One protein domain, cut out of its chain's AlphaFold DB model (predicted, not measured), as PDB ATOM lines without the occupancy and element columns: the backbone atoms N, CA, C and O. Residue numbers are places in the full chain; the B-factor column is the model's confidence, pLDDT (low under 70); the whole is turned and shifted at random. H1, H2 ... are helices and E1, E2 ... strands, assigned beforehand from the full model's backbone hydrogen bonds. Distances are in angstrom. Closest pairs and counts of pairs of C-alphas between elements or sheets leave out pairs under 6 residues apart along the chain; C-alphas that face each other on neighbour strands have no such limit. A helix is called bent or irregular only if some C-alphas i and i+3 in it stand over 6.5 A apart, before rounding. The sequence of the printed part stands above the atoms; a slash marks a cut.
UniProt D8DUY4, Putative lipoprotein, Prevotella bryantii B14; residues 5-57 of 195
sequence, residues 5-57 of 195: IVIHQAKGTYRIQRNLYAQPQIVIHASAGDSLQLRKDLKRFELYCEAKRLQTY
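This is residues 5 to 57 of the 195 residues of the protein "Putative lipoprotein" of Prevotella bryantii B14 (UniProt D8DUY4). One long helix, H1, covers one face of a small three-stranded sheet, running along its strands and on past them with residues 47 to 56; the sheet's other face is bare. The printed part has 53 residues, with E1, E2, E3, then H1. The mixed sheet runs E1 E3 E2; the class is mixed, in two layers, helix on sheet. The whole is flat, 41 by 22 by 11 A, and only just loose, close to compact, with radius of gyration of the C-alphas 12.4 A.

E1, residues 5 to 8, is parallel to E3, residues 26 to 30, with N 5 and O 26 2.9 A apart. E2, residues 15 to 18, forms an antiparallel hairpin with E3; N 17 and O 27 are 2.8 A apart. H1, residues 32 to 56, is on the sheet over E3, height 9.9 A, along the strands at 3 degrees to E3 on the local plane. Their closest C-alphas, Ala 30 and Leu 38, are 7.2 A apart. In H1, 18 of 21 O i to N i+4 pairs are within hydrogen-bond range.

E1 begins at C-alpha 5 (-26.213, -18.390, 15.226). H1, 36.9 A long, ends at C-alpha 56 (-7.594, -33.786, 12.549); it is irregular, C-alphas 33 and 36 being 7.9 A apart, with a kink of 33 degrees near residue 39.

The farthest C-alphas, Lys 11 and Tyr 57, are 41.8 A apart. The printed part has no cut, no link is long, and no printed residue is under 70 in pLDDT.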
ATOM      1  N   ILE A   5     -24.859 -18.952  15.264       90.38
ATOM      2  CA  ILE A   5     -26.213 -18.390  15.226       90.38
ATOM      3  C   ILE A   5     -26.283 -17.296  16.289       90.38
ATOM      4  O   ILE A   5     -25.899 -17.522  17.437       90.38
ATOM      5  N   VAL A   6     -26.763 -16.111  15.914       91.38
ATOM      6  CA  VAL A   6     -26.993 -15.003  16.848       91.38
ATOM      7  C   VAL A   6     -28.483 -14.703  16.875       91.38
ATOM      8  O   VAL A   6     -29.075 -14.418  15.838       91.38
ATOM      9  N   ILE A   7     -29.080 -14.782  18.060       91.56
ATOM     10  CA  ILE A   7     -30.492 -14.498  18.300       91.56
ATOM     11  C   ILE A   7     -30.565 -13.170  19.045       91.56
ATOM     12  O   ILE A   7     -30.118 -13.060  20.189       91.56
ATOM     13  N   HIS A   8     -31.112 -12.152  18.385       90.50
ATOM     14  CA  HIS A   8     -31.343 -10.863  19.024       90.50
ATOM     15  C   HIS A   8     -32.501 -10.958  20.024       90.50
ATOM     16  O   HIS A   8     -33.549 -11.522  19.709       90.50
ATOM     17  N   GLN A   9     -32.323 -10.386  21.214       88.69
ATOM     18  CA  GLN A   9     -33.372 -10.286  22.227       88.69
ATOM     19  C   GLN A   9     -33.447  -8.860  22.781       88.69
ATOM     20  O   GLN A   9     -32.449  -8.313  23.248       88.69
ATOM     21  N   ALA A  10     -34.647  -8.270  22.752       78.31
ATOM     22  CA  ALA A  10     -34.904  -6.931  23.291       78.31
ATOM     23  C   ALA A  10     -34.911  -6.900  24.833       78.31
ATOM     24  O   ALA A  10     -34.601  -5.877  25.437       78.31
ATOM     25  N   LYS A  11     -35.257  -8.026  25.472       74.88
ATOM     26  CA  LYS A  11     -35.213  -8.245  26.925       74.88
ATOM     27  C   LYS A  11     -34.602  -9.623  27.185       74.88
ATOM     28  O   LYS A  11     -35.037 -10.597  26.574       74.88
ATOM     29  N   GLY A  12     -33.613  -9.710  28.071       76.69
ATOM     30  CA  GLY A  12     -32.934 -10.965  28.406       76.69
ATOM     31  C   GLY A  12     -31.472 -10.761  28.787       76.69
ATOM     32  O   GLY A  12     -30.907  -9.693  28.567       76.69
ATOM     33  N   THR A  13     -30.866 -11.790  29.378       85.31
ATOM     34  CA  THR A  13     -29.435 -11.815  29.697       85.31
ATOM     35  C   THR A  13     -28.648 -12.501  28.585       85.31
ATOM     36  O   THR A  13     -29.144 -13.410  27.916       85.31
ATOM     37  N   TYR A  14     -27.399 -12.076  28.391       93.00
ATOM     38  CA  TYR A  14     -26.498 -12.678  27.415       93.00
ATOM     39  C   TYR A  14     -26.285 -14.171  27.711       93.00
ATOM     40  O   TYR A  14     -25.819 -14.541  28.792       93.00
ATOM     41  N   ARG A  15     -26.606 -15.043  26.746       94.50
ATOM     42  CA  ARG A  15     -26.535 -16.505  26.915       94.50
ATOM     43  C   ARG A  15     -25.851 -17.169  25.732       94.50
ATOM     44  O   ARG A  15     -26.147 -16.870  24.580       94.50
ATOM     45  N   ILE A  16     -24.992 -18.143  26.027       94.19
ATOM     46  CA  ILE A  16     -24.316 -18.973  25.027       94.19
ATOM     47  C   ILE A  16     -24.755 -20.426  25.184       94.19
ATOM     48  O   ILE A  16     -24.680 -20.994  26.273       94.19
ATOM     49  N   GLN A  17     -25.139 -21.046  24.077       94.25
ATOM     50  CA  GLN A  17     -25.339 -22.484  23.944       94.25
ATOM     51  C   GLN A  17     -24.347 -23.032  22.913       94.25
ATOM     52  O   GLN A  17     -23.948 -22.335  21.979       94.25
ATOM     53  N   ARG A  18     -23.906 -24.278  23.091       92.50
ATOM     54  CA  ARG A  18     -22.935 -24.932  22.203       92.50
ATOM     55  C   ARG A  18     -23.508 -26.234  21.679       92.50
ATOM     56  O   ARG A  18     -24.159 -26.946  22.431       92.50
ATOM     57  N   ASN A  19     -23.198 -26.546  20.424       90.94
ATOM     58  CA  ASN A  19     -23.519 -27.818  19.775       90.94
ATOM     59  C   ASN A  19     -25.009 -28.202  19.828       90.94
ATOM     60  O   ASN A  19     -25.332 -29.370  20.023       90.94
ATOM     61  N   LEU A  20     -25.905 -27.221  19.677       90.56
ATOM     62  CA  LEU A  20     -27.348 -27.447  19.788       90.56
ATOM     63  C   LEU A  20     -27.914 -28.204  18.573       90.56
ATOM     64  O   LEU A  20     -28.721 -29.109  18.746       90.56
ATOM     65  N   TYR A  21     -27.466 -27.858  17.362       90.00
ATOM     66  CA  TYR A  21     -27.953 -28.432  16.097       90.00
ATOM     67  C   TYR A  21     -26.845 -29.004  15.199       90.00
ATOM     68  O   TYR A  21     -27.119 -29.802  14.311       90.00
ATOM     69  N   ALA A  22     -25.594 -28.577  15.387       87.12
ATOM     70  CA  ALA A  22     -24.445 -29.022  14.597       87.12
ATOM     71  C   ALA A  22     -23.168 -29.031  15.446       87.12
ATOM     72  O   ALA A  22     -23.133 -28.446  16.528       87.12
ATOM     73  N   GLN A  23     -22.098 -29.670  14.961       87.56
ATOM     74  CA  GLN A  23     -20.817 -29.723  15.668       87.56
ATOM     75  C   GLN A  23     -19.635 -29.380  14.744       87.56
ATOM     76  O   GLN A  23     -19.442 -30.069  13.744       87.56
ATOM     77  N   PRO A  24     -18.784 -28.392  15.092       89.38
ATOM     78  CA  PRO A  24     -18.930 -27.441  16.200       89.38
ATOM     79  C   PRO A  24     -19.988 -26.360  15.903       89.38
ATOM     80  O   PRO A  24     -20.035 -25.833  14.793       89.38
ATOM     81  N   GLN A  25     -20.791 -25.972  16.901       93.50
ATOM     82  CA  GLN A  25     -21.735 -24.848  16.783       93.50
ATOM     83  C   GLN A  25     -21.776 -23.975  18.043       93.50
ATOM     84  O   GLN A  25     -21.661 -24.483  19.162       93.50
ATOM     85  N   ILE A  26     -22.006 -22.674  17.861       95.12
ATOM     86  CA  ILE A  26     -22.357 -21.728  18.925       95.12
ATOM     87  C   ILE A  26     -23.677 -21.011  18.607       95.12
ATOM     88  O   ILE A  26     -23.888 -20.553  17.484       95.12
ATOM     89  N   VAL A  27     -24.558 -20.906  19.599       94.94
ATOM     90  CA  VAL A  27     -25.786 -20.103  19.550       94.94
ATOM     91  C   VAL A  27     -25.686 -19.049  20.645       94.94
ATOM     92  O   VAL A  27     -25.493 -19.392  21.812       94.94
ATOM     93  N   ILE A  28     -25.757 -17.775  20.272       94.81
ATOM     94  CA  ILE A  28     -25.604 -16.649  21.196       94.81
ATOM     95  C   ILE A  28     -26.891 -15.835  21.203       94.81
ATOM     96  O   ILE A  28     -27.289 -15.291  20.177       94.81
ATOM     97  N   HIS A  29     -27.513 -15.730  22.369       94.94
ATOM     98  CA  HIS A  29     -28.596 -14.792  22.625       94.94
ATOM     99  C   HIS A  29     -27.989 -13.489  23.143       94.94
ATOM    100  O   HIS A  29     -27.281 -13.510  24.152       94.94
ATOM    101  N   ALA A  30     -28.222 -12.382  22.437       94.31
ATOM    102  CA  ALA A  30     -27.587 -11.099  22.727       94.31
ATOM    103  C   ALA A  30     -28.539  -9.913  22.519       94.31
ATOM    104  O   ALA A  30     -29.396  -9.921  21.631       94.31
ATOM    105  N   SER A  31     -28.337  -8.867  23.316       92.44
ATOM    106  CA  SER A  31     -28.995  -7.567  23.184       92.44
ATOM    107  C   SER A  31     -28.079  -6.551  22.481       92.44
ATOM    108  O   SER A  31     -26.912  -6.831  22.195       92.44
ATOM    109  N   ALA A  32     -28.585  -5.344  22.204       86.81
ATOM    110  CA  ALA A  32     -27.796  -4.287  21.556       86.81
ATOM    111  C   ALA A  32     -26.552  -3.868  22.374       86.81
ATOM    112  O   ALA A  32     -25.520  -3.516  21.796       86.81
ATOM    113  N   GLY A  33     -26.618  -3.960  23.709       89.56
ATOM    114  CA  GLY A  33     -25.510  -3.617  24.610       89.56
ATOM    115  C   GLY A  33     -24.346  -4.615  24.590       89.56
ATOM    116  O   GLY A  33     -23.232  -4.272  24.981       89.56
ATOM    117  N   ASP A  34     -24.558  -5.828  24.072       92.56
ATOM    118  CA  ASP A  34     -23.594  -6.933  24.170       92.56
ATOM    119  C   ASP A  34     -22.611  -7.008  22.994       92.56
ATOM    120  O   ASP A  34     -21.820  -7.949  22.896       92.56
ATOM    121  N   SER A  35     -22.630  -6.033  22.081       90.06
ATOM    122  CA  SER A  35     -21.869  -6.063  20.821       90.06
ATOM    123  C   SER A  35     -20.376  -6.380  21.006       90.06
ATOM    124  O   SER A  35     -19.795  -7.167  20.248       90.06
ATOM    125  N   LEU A  36     -19.744  -5.834  22.051       92.56
ATOM    126  CA  LEU A  36     -18.338  -6.090  22.358       92.56
ATOM    127  C   LEU A  36     -18.093  -7.536  22.818       92.56
ATOM    128  O   LEU A  36     -17.111  -8.150  22.388       92.56
ATOM    129  N   GLN A  37     -18.955  -8.066  23.687       93.50
ATOM    130  CA  GLN A  37     -18.868  -9.433  24.207       93.50
ATOM    131  C   GLN A  37     -19.155 -10.446  23.091       93.50
ATOM    132  O   GLN A  37     -18.347 -11.348  22.858       93.50
ATOM    133  N   LEU A  38     -20.216 -10.207  22.317       94.12
ATOM    134  CA  LEU A  38     -20.600 -10.992  21.146       94.12
ATOM    135  C   LEU A  38     -19.438 -11.124  20.157       94.12
ATOM    136  O   LEU A  38     -19.069 -12.229  19.760       94.12
ATOM    137  N   ARG A  39     -18.796 -10.003  19.801       93.56
ATOM    138  CA  ARG A  39     -17.650 -10.010  18.881       93.56
ATOM    139  C   ARG A  39     -16.482 -10.841  19.418       93.56
ATOM    140  O   ARG A  39     -15.830 -11.550  18.650       93.56
ATOM    141  N   LYS A  40     -16.193 -10.750  20.722       93.38
ATOM    142  CA  LYS A  40     -15.119 -11.532  21.358       93.38
ATOM    143  C   LYS A  40     -15.425 -13.027  21.310       93.38
ATOM    144  O   LYS A  40     -14.537 -13.804  20.958       93.38
ATOM    145  N   ASP A  41     -16.651 -13.424  21.631       94.38
ATOM    146  CA  ASP A  41     -17.030 -14.835  21.710       94.38
ATOM    147  C   ASP A  41     -17.160 -15.486  20.331       94.38
ATOM    148  O   ASP A  41     -16.670 -16.602  20.148       94.38
ATOM    149  N   LEU A  42     -17.678 -14.767  19.329       94.00
ATOM    150  CA  LEU A  42     -17.656 -15.222  17.936       94.00
ATOM    151  C   LEU A  42     -16.222 -15.438  17.444       94.00
ATOM    152  O   LEU A  42     -15.903 -16.509  16.931       94.00
ATOM    153  N   LYS A  43     -15.321 -14.471  17.671       92.12
ATOM    154  CA  LYS A  43     -13.915 -14.607  17.260       92.12
ATOM    155  C   LYS A  43     -13.226 -15.792  17.950       92.12
ATOM    156  O   LYS A  43     -12.469 -16.522  17.313       92.12
ATOM    157  N   ARG A  44     -13.478 -15.995  19.250       92.38
ATOM    158  CA  ARG A  44     -12.964 -17.156  20.000       92.38
ATOM    159  C   ARG A  44     -13.492 -18.469  19.438       92.38
ATOM    160  O   ARG A  44     -12.733 -19.427  19.343       92.38
ATOM    161  N   PHE A  45     -14.767 -18.511  19.067       94.31
ATOM    162  CA  PHE A  45     -15.375 -19.702  18.497       94.31
ATOM    163  C   PHE A  45     -14.811 -20.039  17.110       94.31
ATOM    164  O   PHE A  45     -14.504 -21.200  16.849       94.31
ATOM    165  N   GLU A  46     -14.588 -19.042  16.250       92.88
ATOM    166  CA  GLU A  46     -13.916 -19.260  14.964       92.88
ATOM    167  C   GLU A  46     -12.498 -19.827  15.163       92.88
ATOM    168  O   GLU A  46     -12.133 -20.818  14.535       92.88
ATOM    169  N   LEU A  47     -11.722 -19.264  16.099       92.44
ATOM    170  CA  LEU A  47     -10.395 -19.791  16.449       92.44
ATOM    171  C   LEU A  47     -10.456 -21.219  17.005       92.44
ATOM    172  O   LEU A  47      -9.604 -22.039  16.674       92.44
ATOM    173  N   TYR A  48     -11.462 -21.530  17.824       91.94
ATOM    174  CA  TYR A  48     -11.693 -22.881  18.333       91.94
ATOM    175  C   TYR A  48     -11.970 -23.876  17.199       91.94
ATOM    176  O   TYR A  48     -11.417 -24.975  17.207       91.94
ATOM    177  N   CYS A  49     -12.779 -23.495  16.208       91.94
ATOM    178  CA  CYS A  49     -13.062 -24.345  15.050       91.94
ATOM    179  C   CYS A  49     -11.787 -24.657  14.259       91.94
ATOM    180  O   CYS A  49     -11.545 -25.816  13.923       91.94
ATOM    181  N   GLU A  50     -10.942 -23.652  14.017       93.75
ATOM    182  CA  GLU A  50      -9.661 -23.848  13.327       93.75
ATOM    183  C   GLU A  50      -8.676 -24.687  14.156       93.75
ATOM    184  O   GLU A  50      -8.016 -25.576  13.620       93.75
ATOM    185  N   ALA A  51      -8.620 -24.494  15.476       92.06
ATOM    186  CA  ALA A  51      -7.804 -25.329  16.357       92.06
ATOM    187  C   ALA A  51      -8.282 -26.791  16.373       92.06
ATOM    188  O   ALA A  51      -7.461 -27.705  16.362       92.06
ATOM    189  N   LYS A  52      -9.601 -27.030  16.344       91.75
ATOM    190  CA  LYS A  52     -10.176 -28.379  16.232       91.75
ATOM    191  C   LYS A  52      -9.850 -29.009  14.879       91.75
ATOM    192  O   LYS A  52      -9.493 -30.179  14.825       91.75
ATOM    193  N   ARG A  53      -9.895 -28.234  13.791       92.31
ATOM    194  CA  ARG A  53      -9.484 -28.701  12.460       92.31
ATOM    195  C   ARG A  53      -8.018 -29.135  12.442       92.31
ATOM    196  O   ARG A  53      -7.716 -30.173  11.860       92.31
ATOM    197  N   LEU A  54      -7.136 -28.392  13.112       94.62
ATOM    198  CA  LEU A  54      -5.731 -28.772  13.280       94.62
ATOM    199  C   LEU A  54      -5.560 -30.069  14.085       94.62
ATOM    200  O   LEU A  54      -4.567 -30.744  13.903       94.62
ATOM    201  N   GLN A  55      -6.492 -30.485  14.941       92.44
ATOM    202  CA  GLN A  55      -6.365 -31.791  15.610       92.44
ATOM    203  C   GLN A  55      -6.575 -32.968  14.649       92.44
ATOM    204  O   GLN A  55      -6.098 -34.065  14.912       92.44
ATOM    205  N   THR A  56      -7.293 -32.749  13.547       92.69
ATOM    206  CA  THR A  56      -7.594 -33.786  12.549       92.69
ATOM    207  C   THR A  56      -6.664 -33.704  11.341       92.69
ATOM    208  O   THR A  56      -6.217 -34.725  10.831       92.69
ATOM    209  N   TYR A  57      -6.363 -32.490  10.879       93.88
ATOM    210  CA  TYR A  57      -5.614 -32.233   9.649       93.88
ATOM    211  C   TYR A  57      -4.343 -31.448   9.958       93.88
ATOM    212  O   TYR A  57      -4.298 -30.223   9.803       93.88
TER     213      TYR A  57